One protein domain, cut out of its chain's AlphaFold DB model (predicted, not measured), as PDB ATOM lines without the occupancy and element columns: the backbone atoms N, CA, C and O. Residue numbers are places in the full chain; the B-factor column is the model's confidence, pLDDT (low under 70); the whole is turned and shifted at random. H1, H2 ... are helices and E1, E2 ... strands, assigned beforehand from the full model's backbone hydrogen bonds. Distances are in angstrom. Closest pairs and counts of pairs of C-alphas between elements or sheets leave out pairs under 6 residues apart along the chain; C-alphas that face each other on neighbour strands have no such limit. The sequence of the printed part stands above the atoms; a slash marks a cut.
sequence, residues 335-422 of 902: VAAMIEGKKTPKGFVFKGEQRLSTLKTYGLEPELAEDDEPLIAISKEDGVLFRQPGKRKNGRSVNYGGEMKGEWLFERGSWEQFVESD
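Overview. This is residues 335 to 422 of the 902 residues of an uncharacterized protein of Lentisphaerae bacterium (UniProt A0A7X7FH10). A strongly twisted sheet of six strands makes a wall, with helix H2 over one face of it near E3, while the short H1 only grazes the sheet. A long loop, residues 390 to 408, reaches out towards one end of the length, and the last printed residue, Asp 422, lies at the other. The printed part has 88 residues, with two named helices and six named strands in the order H1 E1 E2 H2 E3 E4 E5 E6; the sheet runs E1 E2 E3 E4 E6 E5, all antiparallel. The class is mixed, helices and strands, though under half of the residues are in named elements. The whole is compact, with a radius of gyration of the C-alphas of 12.6 A, and elongated, spanning 36 by 23 by 23 A.

Arrangement. Start at H1, residues 335 to 338, which only grazes the sheet with residues 335 to 337. Next comes the hairpin of E1, residues 342 to 344, an edge strand, and E2, residues 347 to 350, where N 344 and O 347 are 2.8 A apart. Then find H2, residues 353 to 361: H1 and H2 are close but not clearly touching, their closest C-alphas, Val 335 and Thr 358, 7.0 A apart. Look at E3, residues 375 to 379, antiparallel to E2, with N 348 and O 377 at 2.8 A. H2 is on the sheet at a height of 8.1 A, over E3 and slantwise to the strands, at 42 degrees to E3 on the local plane, which only just has a fit, with 6 C-alphas of the sheet; the closest C-alphas of H2 and E3, Arg 355 and Leu 375, are 5.9 A apart. E4, residues 383 to 389, makes a hairpin with E3, with N 387 and O 376 at 2.7 A. E5, residues 409 to 411, the other edge strand, is apart from E4 and makes a hairpin with E6, residues 414 to 420, where N 409 and O 416 are 2.8 A apart. E6 is antiparallel to E4, at 166 degrees, with N 386 and O 417 at 2.8 A. In H2 every O i to N i+4 pair is within hydrogen-bond range; H1 is too short for such a pair.

Along the chain. Find C-alpha 335 at (64.784, 76.861, 112.196), where H1 begins. H2 measures 12.4 A and E3 13.2 A. E4 runs 19.6 A from C-alpha 383 at (71.393, 78.444, 100.531), and E6 19.1 A to C-alpha 420 at (68.991, 80.567, 97.863).

Size, cuts and confidence. The two C-alphas farthest apart are those of Asn 394 and Asp 422, at 40.3 A. The printed part has no cut, and the links H2 to E3 and E4 to E5 are long. Mean pLDDT of the printed part is 74.1; it is under 70 at residues 365 to 372, 381, 391 to 407 and 421 to 422.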
ATOM      1  N   VAL A 335      66.054  77.528 112.533       77.62
ATOM      2  CA  VAL A 335      64.784  76.861 112.196       77.62
ATOM      3  C   VAL A 335      64.689  75.481 112.842       77.62
ATOM      4  O   VAL A 335      63.642  75.108 113.368       77.62
ATOM      5  N   ALA A 336      65.786  74.724 112.852       81.94
ATOM      6  CA  ALA A 336      65.831  73.435 113.527       81.94
ATOM      7  C   ALA A 336      65.639  73.562 115.044       81.94
ATOM      8  O   ALA A 336      64.962  72.723 115.627       81.94
ATOM      9  N   ALA A 337      66.182  74.605 115.676       75.56
ATOM     10  CA  ALA A 337      65.952  74.870 117.091       75.56
ATOM     11  C   ALA A 337      64.496  75.288 117.375       75.56
ATOM     12  O   ALA A 337      63.920  74.831 118.354       75.56
ATOM     13  N   MET A 338      63.883  76.097 116.499       71.75
ATOM     14  CA  MET A 338      62.495  76.561 116.646       71.75
ATOM     15  C   MET A 338      61.441  75.467 116.437       71.75
ATOM     16  O   MET A 338      60.400  75.496 117.082       71.75
ATOM     17  N   ILE A 339      61.671  74.550 115.493       81.62
ATOM     18  CA  ILE A 339      60.685  73.544 115.045       81.62
ATOM     19  C   ILE A 339      61.096  72.132 115.522       81.62
ATOM     20  O   ILE A 339      60.585  71.119 115.051       81.62
ATOM     21  N   GLU A 340      62.051  72.045 116.454       81.75
ATOM     22  CA  GLU A 340      62.566  70.789 117.020       81.75
ATOM     23  C   GLU A 340      63.087  69.785 115.966       81.75
ATOM     24  O   GLU A 340      62.905  68.564 116.059       81.75
ATOM     25  N   GLY A 341      63.760  70.302 114.937       85.31
ATOM     26  CA  GLY A 341      64.408  69.509 113.897       85.31
ATOM     27  C   GLY A 341      65.594  68.706 114.438       85.31
ATOM     28  O   GLY A 341      66.432  69.204 115.192       85.31
ATOM     29  N   LYS A 342      65.729  67.444 114.015       86.94
ATOM     30  CA  LYS A 342      66.818  66.569 114.482       86.94
ATOM     31  C   LYS A 342      68.053  66.702 113.601       86.94
ATOM     32  O   LYS A 342      68.016  66.382 112.413       86.94
ATOM     33  N   LYS A 343      69.178  67.113 114.189       88.88
ATOM     34  CA  LYS A 343      70.477  67.164 113.503       88.88
ATOM     35  C   LYS A 343      70.989  65.750 113.196       88.88
ATOM     36  O   LYS A 343      71.070  64.904 114.083       88.88
ATOM     37  N   THR A 344      71.379  65.501 111.949       87.12
ATOM     38  CA  THR A 344      72.008  64.254 111.478       87.12
ATOM     39  C   THR A 344      73.284  64.565 110.685       87.12
ATOM     40  O   THR A 344      73.473  65.709 110.266       87.12
ATOM     41  N   PRO A 345      74.154  63.577 110.391       80.88
ATOM     42  CA  PRO A 345      75.346  63.800 109.561       80.88
ATOM     43  C   PRO A 345      75.042  64.301 108.144       80.88
ATOM     44  O   PRO A 345      75.924  64.829 107.476       80.88
ATOM     45  N   LYS A 346      73.807  64.104 107.664       81.19
ATOM     46  CA  LYS A 346      73.373  64.485 106.316       81.19
ATOM     47  C   LYS A 346      72.603  65.806 106.274       81.19
ATOM     48  O   LYS A 346      72.211  66.193 105.184       81.19
ATOM     49  N   GLY A 347      72.371  66.465 107.412       88.38
ATOM     50  CA  GLY A 347      71.538  67.667 107.519       88.38
ATOM     51  C   GLY A 347      70.539  67.591 108.675       88.38
ATOM     52  O   GLY A 347      70.628  66.707 109.531       88.38
ATOM     53  N   PHE A 348      69.579  68.507 108.704       90.19
ATOM     54  CA  PHE A 348      68.492  68.530 109.682       90.19
ATOM     55  C   PHE A 348      67.271  67.791 109.140       90.19
ATOM     56  O   PHE A 348      66.922  67.940 107.972       90.19
ATOM     57  N   VAL A 349      66.650  66.963 109.977       90.44
ATOM     58  CA  VAL A 349      65.507  66.126 109.606       90.44
ATOM     59  C   VAL A 349      64.251  66.615 110.317       90.44
ATOM     60  O   VAL A 349      64.236  66.682 111.547       90.44
ATOM     61  N   PHE A 350      63.203  66.875 109.539       88.62
ATOM     62  CA  PHE A 350      61.886  67.327 109.993       88.62
ATOM     63  C   PHE A 350      60.819  66.298 109.593       88.62
ATOM     64  O   PHE A 350      60.862  65.758 108.484       88.62
ATOM     65  N   LYS A 351      59.876  65.993 110.492       86.00
ATOM     66  CA  LYS A 351      58.822  64.981 110.276       86.00
ATOM     67  C   LYS A 351      57.429  65.531 110.583       86.00
ATOM     68  O   LYS A 351      57.301  66.426 111.412       86.00
ATOM     69  N   GLY A 352      56.400  64.962 109.951       82.31
ATOM     70  CA  GLY A 352      55.003  65.333 110.193       82.31
ATOM     71  C   GLY A 352      54.767  66.835 110.011       82.31
ATOM     72  O   GLY A 352      55.200  67.421 109.019       82.31
ATOM     73  N   GLU A 353      54.149  67.474 111.003       78.75
ATOM     74  CA  GLU A 353      53.854  68.915 110.995       78.75
ATOM     75  C   GLU A 353      55.110  69.800 110.945       78.75
ATOM     76  O   GLU A 353      55.084  70.867 110.328       78.75
ATOM     77  N   GLN A 354      56.244  69.337 111.495       83.69
ATOM     78  CA  GLN A 354      57.505  70.090 111.475       83.69
ATOM     79  C   GLN A 354      57.943  70.412 110.043       83.69
ATOM     80  O   GLN A 354      58.436  71.501 109.770       83.69
ATOM     81  N   ARG A 355      57.727  69.479 109.107       81.88
ATOM     82  CA  ARG A 355      58.098  69.629 107.693       81.88
ATOM     83  C   ARG A 355      57.328  70.763 107.027       81.88
ATOM     84  O   ARG A 355      57.935  71.564 106.320       81.88
ATOM     85  N   LEU A 356      56.017  70.830 107.255       79.31
ATOM     86  CA  LEU A 356      55.162  71.873 106.686       79.31
ATOM     87  C   LEU A 356      55.568  73.245 107.233       79.31
ATOM     88  O   LEU A 356      55.743  74.185 106.460       79.31
ATOM     89  N   SER A 357      55.814  73.329 108.542       80.19
ATOM     90  CA  SER A 357      56.298  74.546 109.196       80.19
ATOM     91  C   SER A 357      57.664  74.985 108.660       80.19
ATOM     92  O   SER A 357      57.855  76.168 108.378       80.19
ATOM     93  N   THR A 358      58.600  74.054 108.436       83.50
ATOM     94  CA  THR A 358      59.911  74.364 107.847       83.50
ATOM     95  C   THR A 358      59.786  74.895 106.421       83.50
ATOM     96  O   THR A 358      60.367  75.929 106.119       83.50
ATOM     97  N   LEU A 359      59.013  74.244 105.548       81.19
ATOM     98  CA  LEU A 359      58.852  74.687 104.153       81.19
ATOM     99  C   LEU A 359      58.201  76.064 104.072       81.19
ATOM    100  O   LEU A 359      58.707  76.948 103.383       81.19
ATOM    101  N   LYS A 360      57.147  76.271 104.868       80.81
ATOM    102  CA  LYS A 360      56.469  77.560 104.980       80.81
ATOM    103  C   LYS A 360      57.415  78.666 105.466       80.81
ATOM    104  O   LYS A 360      57.340  79.783 104.966       80.81
ATOM    105  N   THR A 361      58.332  78.353 106.387       76.38
ATOM    106  CA  THR A 361      59.348  79.303 106.887       76.38
ATOM    107  C   THR A 361      60.273  79.799 105.773       76.38
ATOM    108  O   THR A 361      60.678  80.957 105.793       76.38
ATOM    109  N   TYR A 362      60.574  78.957 104.781       77.31
ATOM    110  CA  TYR A 362      61.389  79.310 103.613       77.31
ATOM    111  C   TYR A 362      60.557  79.774 102.406       77.31
ATOM    112  O   TYR A 362      61.076  79.848 101.296       77.31
ATOM    113  N   GLY A 363      59.269  80.091 102.602       73.06
ATOM    114  CA  GLY A 363      58.390  80.583 101.538       73.06
ATOM    115  C   GLY A 363      58.039  79.542 100.473       73.06
ATOM    116  O   GLY A 363      57.563  79.907  99.402       73.06
ATOM    117  N   LEU A 364      58.264  78.255 100.750       76.69
ATOM    118  CA  LEU A 364      57.891  77.170  99.851       76.69
ATOM    119  C   LEU A 364      56.435  76.772 100.096       76.69
ATOM    120  O   LEU A 364      56.023  76.559 101.241       76.69
ATOM    121  N   GLU A 365      55.657  76.644  99.021       65.50
ATOM    122  CA  GLU A 365      54.292  76.136  99.125       65.50
ATOM    123  C   GLU A 365      54.318  74.664  99.568       65.50
ATOM    124  O   GLU A 365      55.001  73.838  98.953       65.50
ATOM    125  N   PRO A 366      53.592  74.304 100.640       58.97
ATOM    126  CA  PRO A 366      53.532  72.938 101.128       58.97
ATOM    127  C   PRO A 366      52.590  72.089 100.257       58.97
ATOM    128  O   PRO A 366      51.589  71.572 100.736       58.97
ATOM    129  N   GLU A 367      52.901  71.914  98.975       60.50
ATOM    130  CA  GLU A 367      52.254  70.908  98.122       60.50
ATOM    131  C   GLU A 367      53.192  69.715  97.963       60.50
ATOM    132  O   GLU A 367      53.753  69.442  96.902       60.50
ATOM    133  N   LEU A 368      53.399  68.992  99.060       55.59
ATOM    134  CA  LEU A 368      54.112  67.728  99.015       55.59
ATOM    135  C   LEU A 368      53.148  66.569  99.279       55.59
ATOM    136  O   LEU A 368      52.196  66.710 100.042       55.59
ATOM    137  N   ALA A 369      53.437  65.415  98.671       53.16
ATOM    138  CA  ALA A 369      52.645  64.193  98.800       53.16
ATOM    139  C   ALA A 369      52.273  63.895 100.267       53.16
ATOM    140  O   ALA A 369      53.137  64.015 101.142       53.16
ATOM    141  N   GLU A 370      51.017  63.476 100.470       52.66
ATOM    142  CA  GLU A 370      50.273  63.222 101.724       52.66
ATOM    143  C   GLU A 370      50.929  62.263 102.749       52.66
ATOM    144  O   GLU A 370      50.288  61.867 103.717       52.66
ATOM    145  N   ASP A 371      52.201  61.894 102.589       57.34
ATOM    146  CA  ASP A 371      52.854  60.871 103.406       57.34
ATOM    147  C   ASP A 371      53.894  61.439 104.388       57.34
ATOM    148  O   ASP A 371      54.654  62.361 104.067       57.34
ATOM    149  N   ASP A 372      53.981  60.767 105.545       61.72
ATOM    150  CA  ASP A 372      54.874  60.912 106.718       61.72
ATOM    151  C   ASP A 372      56.401  60.895 106.439       61.72
ATOM    152  O   ASP A 372      57.227  60.778 107.353       61.72
ATOM    153  N   GLU A 373      56.820  60.989 105.178       75.12
ATOM    154  CA  GLU A 373      58.229  60.931 104.793       75.12
ATOM    155  C   GLU A 373      59.008  62.158 105.317       75.12
ATOM    156  O   GLU A 373      58.519  63.296 105.249       75.12
ATOM    157  N   PRO A 374      60.236  61.952 105.839       83.81
ATOM    158  CA  PRO A 374      61.030  63.016 106.431       83.81
ATOM    159  C   PRO A 374      61.539  63.998 105.373       83.81
ATOM    160  O   PRO A 374      62.071  63.597 104.335       83.81
ATOM    161  N   LEU A 375      61.473  65.289 105.694       86.81
ATOM    162  CA  LEU A 375      62.175  66.340 104.966       86.81
ATOM    163  C   LEU A 375      63.595  66.462 105.517       86.81
ATOM    164  O   LEU A 375      63.785  66.616 106.724       86.81
ATOM    165  N   ILE A 376      64.591  66.401 104.639       89.56
ATOM    166  CA  ILE A 376      65.997  66.601 104.990       89.56
ATOM    167  C   ILE A 376      66.427  67.956 104.439       89.56
ATOM    168  O   ILE A 376      66.463  68.137 103.228       89.56
ATOM    169  N   ALA A 377      66.784  68.890 105.309       88.44
ATOM    170  CA  ALA A 377      67.331  70.183 104.923       88.44
ATOM    171  C   ALA A 377      68.847  70.207 105.148       88.44
ATOM    172  O   ALA A 377      69.346  69.774 106.193       88.44
ATOM    173  N   ILE A 378      69.593  70.707 104.171       87.69
ATOM    174  CA  ILE A 378      71.056  70.715 104.172       87.69
ATOM    175  C   ILE A 378      71.530  72.137 103.900       87.69
ATOM    176  O   ILE A 378      71.248  72.682 102.838       87.69
ATOM    177  N   SER A 379      72.284  72.718 104.833       83.56
ATOM    178  CA  SER A 379      72.923  74.019 104.611       83.56
ATOM    179  C   SER A 379      74.009  73.891 103.540       83.56
ATOM    180  O   SER A 379      74.812  72.952 103.570       83.56
ATOM    181  N   LYS A 380      74.032  74.834 102.605       82.44
ATOM    182  CA  LYS A 380      75.054  75.041 101.574       82.44
ATOM    183  C   LYS A 380      75.616  76.461 101.706       82.44
ATOM    184  O   LYS A 380      75.134  77.216 102.545       82.44
ATOM    185  N   GLU A 381      76.651  76.778 100.930       66.75
ATOM    186  CA  GLU A 381      77.284  78.109 100.931       66.75
ATOM    187  C   GLU A 381      76.271  79.195 100.537       66.75
ATOM    188  O   GLU A 381      76.108  80.158 101.280       66.75
ATOM    189  N   ASP A 382      75.481  78.945  99.489       70.50
ATOM    190  CA  ASP A 382      74.551  79.938  98.930       70.50
ATOM    191  C   ASP A 382      73.086  79.728  99.359       70.50
ATOM    192  O   ASP A 382      72.176  80.321  98.788       70.50
ATOM    193  N   GLY A 383      72.792  78.813 100.292       79.50
ATOM    194  CA  GLY A 383      71.393  78.444 100.531       79.50
ATOM    195  C   GLY A 383      71.115  77.204 101.364       79.50
ATOM    196  O   GLY A 383      71.986  76.629 102.021       79.50
ATOM    197  N   VAL A 384      69.864  76.752 101.299       82.94
ATOM    198  CA  VAL A 384      69.383  75.516 101.917       82.94
ATOM    199  C   VAL A 384      68.845  74.581 100.839       82.94
ATOM    200  O   VAL A 384      67.922  74.911 100.101       82.94
ATOM    201  N   LEU A 385      69.408  73.376 100.771       86.25
ATOM    202  CA  LEU A 385      68.910  72.299  99.922       86.25
ATOM    203  C   LEU A 385      67.910  71.449 100.705       86.25
ATOM    204  O   LEU A 385      68.284  70.764 101.662       86.25
ATOM    205  N   PHE A 386      66.657  71.448 100.271       88.06
ATOM    206  CA  PHE A 386      65.622  70.551 100.762       88.06
ATOM    207  C   PHE A 386      65.604  69.274  99.940       88.06
ATOM    208  O   PHE A 386      65.582  69.314  98.717       88.06
ATOM    209  N   ARG A 387      65.594  68.130 100.620       87.31
ATOM    210  CA  ARG A 387      65.515  66.804 100.018       87.31
ATOM    211  C   ARG A 387      64.390  66.010 100.659       87.31
ATOM    212  O   ARG A 387      64.410  65.762 101.866       87.31
ATOM    213  N   GLN A 388      63.473  65.521  99.839       83.62
ATOM    214  CA  GLN A 388      62.470  64.547 100.237       83.62
ATOM    215  C   GLN A 388      62.722  63.209  99.521       83.62
ATOM    216  O   GLN A 388      62.763  63.165  98.290       83.62
ATOM    217  N   PRO A 389      62.897  62.092 100.244       78.12
ATOM    218  CA  PRO A 389      63.009  60.773  99.625       78.12
ATOM    219  C   PRO A 389      61.772  60.434  98.773       78.12
ATOM    220  O   PRO A 389      60.642  60.643  99.205       78.12
ATOM    221  N   GLY A 390      61.970  59.888  97.568       70.31
ATOM    222  CA  GLY A 390      60.866  59.370  96.754       70.31
ATOM    223  C   GLY A 390      60.305  58.058  97.316       70.31
ATOM    224  O   GLY A 390      61.028  57.304  97.977       70.31
ATOM    225  N   LYS A 391      59.034  57.743  97.013       67.75
ATOM    226  CA  LYS A 391      58.398  56.491  97.464       67.75
ATOM    227  C   LYS A 391      59.199  55.278  96.983       67.75
ATOM    228  O   LYS A 391      59.612  55.189  95.822       67.75
ATOM    229  N   ARG A 392      59.411  54.306  97.871       60.47
ATOM    230  CA  ARG A 392      60.094  53.050  97.531       60.47
ATOM    231  C   ARG A 392      59.084  52.005  97.073       60.47
ATOM    232  O   ARG A 392      58.165  51.669  97.812       60.47
ATOM    233  N   LYS A 393      59.307  51.414  95.898       53.53
ATOM    234  CA  LYS A 393      58.631  50.182  95.462       53.53
ATOM    235  C   LYS A 393      59.690  49.130  95.149       53.53
ATOM    236  O   LYS A 393      60.610  49.383  94.378       53.53
ATOM    237  N   ASN A 394      59.591  47.959  95.781       54.00
ATOM    238  CA  ASN A 394      60.559  46.857  95.651       54.00
ATOM    239  C   ASN A 394      62.025  47.281  95.900       54.00
ATOM    240  O   ASN A 394      62.927  46.902  95.155       54.00
ATOM    241  N   GLY A 395      62.273  48.114  96.917       54.84
ATOM    242  CA  GLY A 395      63.626  48.554  97.285       54.84
ATOM    243  C   GLY A 395      64.275  49.569  96.334       54.84
ATOM    244  O   GLY A 395      65.385  50.017  96.608       54.84
ATOM    245  N   ARG A 396      63.594  49.978  95.256       49.94
ATOM    246  CA  ARG A 396      64.011  51.087  94.388       49.94
ATOM    247  C   ARG A 396      63.116  52.296  94.635       49.94
ATOM    248  O   ARG A 396      61.903  52.146  94.785       49.94
ATOM    249  N   SER A 397      63.710  53.484  94.698       54.03
ATOM    250  CA  SER A 397      62.953  54.737  94.676       54.03
ATOM    251  C   SER A 397      62.316  54.877  93.298       54.03
ATOM    252  O   SER A 397      63.024  54.846  92.292       54.03
ATOM    253  N   VAL A 398      60.993  54.982  93.244       58.62
ATOM    254  CA  VAL A 398      60.250  55.127  91.990       58.62
ATOM    255  C   VAL A 398      59.437  56.414  92.075       58.62
ATOM    256  O   VAL A 398      58.778  56.664  93.082       58.62
ATOM    257  N   ASN A 399      59.493  57.232  91.024       57.50
ATOM    258  CA  ASN A 399      58.643  58.410  90.899       57.50
ATOM    259  C   ASN A 399      57.196  57.940  90.658       57.50
ATOM    260  O   ASN A 399      56.900  57.420  89.584       57.50
ATOM    261  N   TYR A 400      56.331  58.010  91.677       52.62
ATOM    262  CA  TYR A 400      54.985  57.418  91.631       52.62
ATOM    263  C   TYR A 400      53.822  58.414  91.581       52.62
ATOM    264  O   TYR A 400      52.677  57.975  91.650       52.62
ATOM    265  N   GLY A 401      54.042  59.716  91.409       45.59
ATOM    266  CA  GLY A 401      52.898  60.613  91.257       45.59
ATOM    267  C   GLY A 401      53.271  62.065  91.058       45.59
ATOM    268  O   GLY A 401      53.964  62.609  91.905       45.59
ATOM    269  N   GLY A 402      52.741  62.639  89.973       54.28
ATOM    270  CA  GLY A 402      52.656  64.074  89.703       54.28
ATOM    271  C   GLY A 402      53.997  64.777  89.533       54.28
ATOM    272  O   GLY A 402      54.949  64.543  90.265       54.28
ATOM    273  N   GLU A 403      54.085  65.686  88.571       55.84
ATOM    274  CA  GLU A 403      55.083  66.748  88.667       55.84
ATOM    275  C   GLU A 403      54.837  67.467  90.004       55.84
ATOM    276  O   GLU A 403      53.746  68.002  90.217       55.84
ATOM    277  N   MET A 404      55.796  67.418  90.940       61.62
ATOM    278  CA  MET A 404      55.787  68.375  92.046       61.62
ATOM    279  C   MET A 404      55.796  69.762  91.403       61.62
ATOM    280  O   MET A 404      56.669  70.050  90.584       61.62
ATOM    281  N   LYS A 405      54.790  70.588  91.697       56.72
ATOM    282  CA  LYS A 405      54.731  71.945  91.153       56.72
ATOM    283  C   LYS A 405      55.864  72.792  91.739       56.72
ATOM    284  O   LYS A 405      56.276  72.592  92.879       56.72
ATOM    285  N   GLY A 406      56.343  73.754  90.954       63.22
ATOM    286  CA  GLY A 406      57.470  74.616  91.319       63.22
ATOM    287  C   GLY A 406      58.821  74.065  90.853       63.22
ATOM    288  O   GLY A 406      58.889  73.243  89.945       63.22
ATOM    289  N   GLU A 407      59.907  74.538  91.460       68.88
ATOM    290  CA  GLU A 407      61.291  74.264  91.028       68.88
ATOM    291  C   GLU A 407      61.897  72.985  91.651       68.88
ATOM    292  O   GLU A 407      63.104  72.896  91.872       68.88
ATOM    293  N   TRP A 408      61.072  71.977  91.960       77.56
ATOM    294  CA  TRP A 408      61.540  70.698  92.508       77.56
ATOM    295  C   TRP A 408      62.105  69.790  91.408       77.56
ATOM    296  O   TRP A 408      61.426  69.450  90.439       77.56
ATOM    297  N   LEU A 409      63.334  69.312  91.596       80.88
ATOM    298  CA  LEU A 409      64.025  68.401  90.685       80.88
ATOM    299  C   LEU A 409      64.102  66.996  91.287       80.88
ATOM    300  O   LEU A 409      64.510  66.812  92.432       80.88
ATOM    301  N   PHE A 410      63.731  65.973  90.515       79.00
ATOM    302  CA  PHE A 410      63.882  64.586  90.952       79.00
ATOM    303  C   PHE A 410      65.272  64.055  90.595       79.00
ATOM    304  O   PHE A 410      65.525  63.646  89.460       79.00
ATOM    305  N   GLU A 411      66.164  63.995  91.581       76.00
ATOM    306  CA  GLU A 411      67.521  63.483  91.422       76.00
ATOM    307  C   GLU A 411      67.802  62.301  92.352       76.00
ATOM    308  O   GLU A 411      67.488  62.298  93.541       76.00
ATOM    309  N   ARG A 412      68.437  61.255  91.802       73.69
ATOM    310  CA  ARG A 412      68.983  60.109  92.561       73.69
ATOM    311  C   ARG A 412      67.989  59.449  93.536       73.69
ATOM    312  O   ARG A 412      68.392  58.881  94.550       73.69
ATOM    313  N   GLY A 413      66.698  59.458  93.199       75.25
ATOM    314  CA  GLY A 413      65.648  58.828  94.002       75.25
ATOM    315  C   GLY A 413      65.061  59.714  95.107       75.25
ATOM    316  O   GLY A 413      64.370  59.184  95.983       75.25
ATOM    317  N   SER A 414      65.321  61.021  95.073       79.44
ATOM    318  CA  SER A 414      64.721  62.033  95.941       79.44
ATOM    319  C   SER A 414      64.300  63.268  95.151       79.44
ATOM    320  O   SER A 414      64.894  63.593  94.130       79.44
ATOM    321  N   TRP A 415      63.280  63.954  95.648       81.81
ATOM    322  CA  TRP A 415      62.928  65.299  95.220       81.81
ATOM    323  C   TRP A 415      63.819  66.297  95.941       81.81
ATOM    324  O   TRP A 415      63.988  66.201  97.159       81.81
ATOM    325  N   GLU A 416      64.408  67.217  95.194       85.88
ATOM    326  CA  GLU A 416      65.323  68.229  95.695       85.88
ATOM    327  C   GLU A 416      64.869  69.617  95.248       85.88
ATOM    328  O   GLU A 416      64.520  69.809  94.088       85.88
ATOM    329  N   GLN A 417      64.885  70.579  96.164       85.75
ATOM    330  CA  GLN A 417      64.710  71.990  95.842       85.75
ATOM    331  C   GLN A 417      65.741  72.794  96.616       85.75
ATOM    332  O   GLN A 417      65.930  72.605  97.820       85.75
ATOM    333  N   PHE A 418      66.426  73.678  95.907       84.62
ATOM    334  CA  PHE A 418      67.370  74.605  96.496       84.62
ATOM    335  C   PHE A 418      66.680  75.943  96.732       84.62
ATOM    336  O   PHE A 418      66.034  76.469  95.832       84.62
ATOM    337  N   VAL A 419      66.813  76.475  97.940       80.94
ATOM    338  CA  VAL A 419      66.395  77.834  98.273       80.94
ATOM    339  C   VAL A 419      67.654  78.632  98.527       80.94
ATOM    340  O   VAL A 419      68.392  78.337  99.471       80.94
ATOM    341  N   GLU A 420      67.903  79.616  97.673       74.31
ATOM    342  CA  GLU A 420      68.991  80.567  97.863       74.31
ATOM    343  C   GLU A 420      68.771  81.324  99.180       74.31
ATOM    344  O   GLU A 420      67.659  81.749  99.506       74.31
ATOM    345  N   SER A 421      69.813  81.409  99.997       66.19
ATOM    346  CA  SER A 421      69.765  82.094 101.281       66.19
ATOM    347  C   SER A 421      71.112  82.757 101.526       66.19
ATOM    348  O   SER A 421      72.112  82.056 101.667       66.19
ATOM    349  N   ASP A 422      71.122  84.078 101.693       56.22
ATOM    350  CA  ASP A 422      72.325  84.906 101.913       56.22
ATOM    351  C   ASP A 422      73.005  84.682 103.287       56.22
ATOM    352  O   ASP A 422      73.691  85.542 103.835       56.22
TER     353      ASP A 422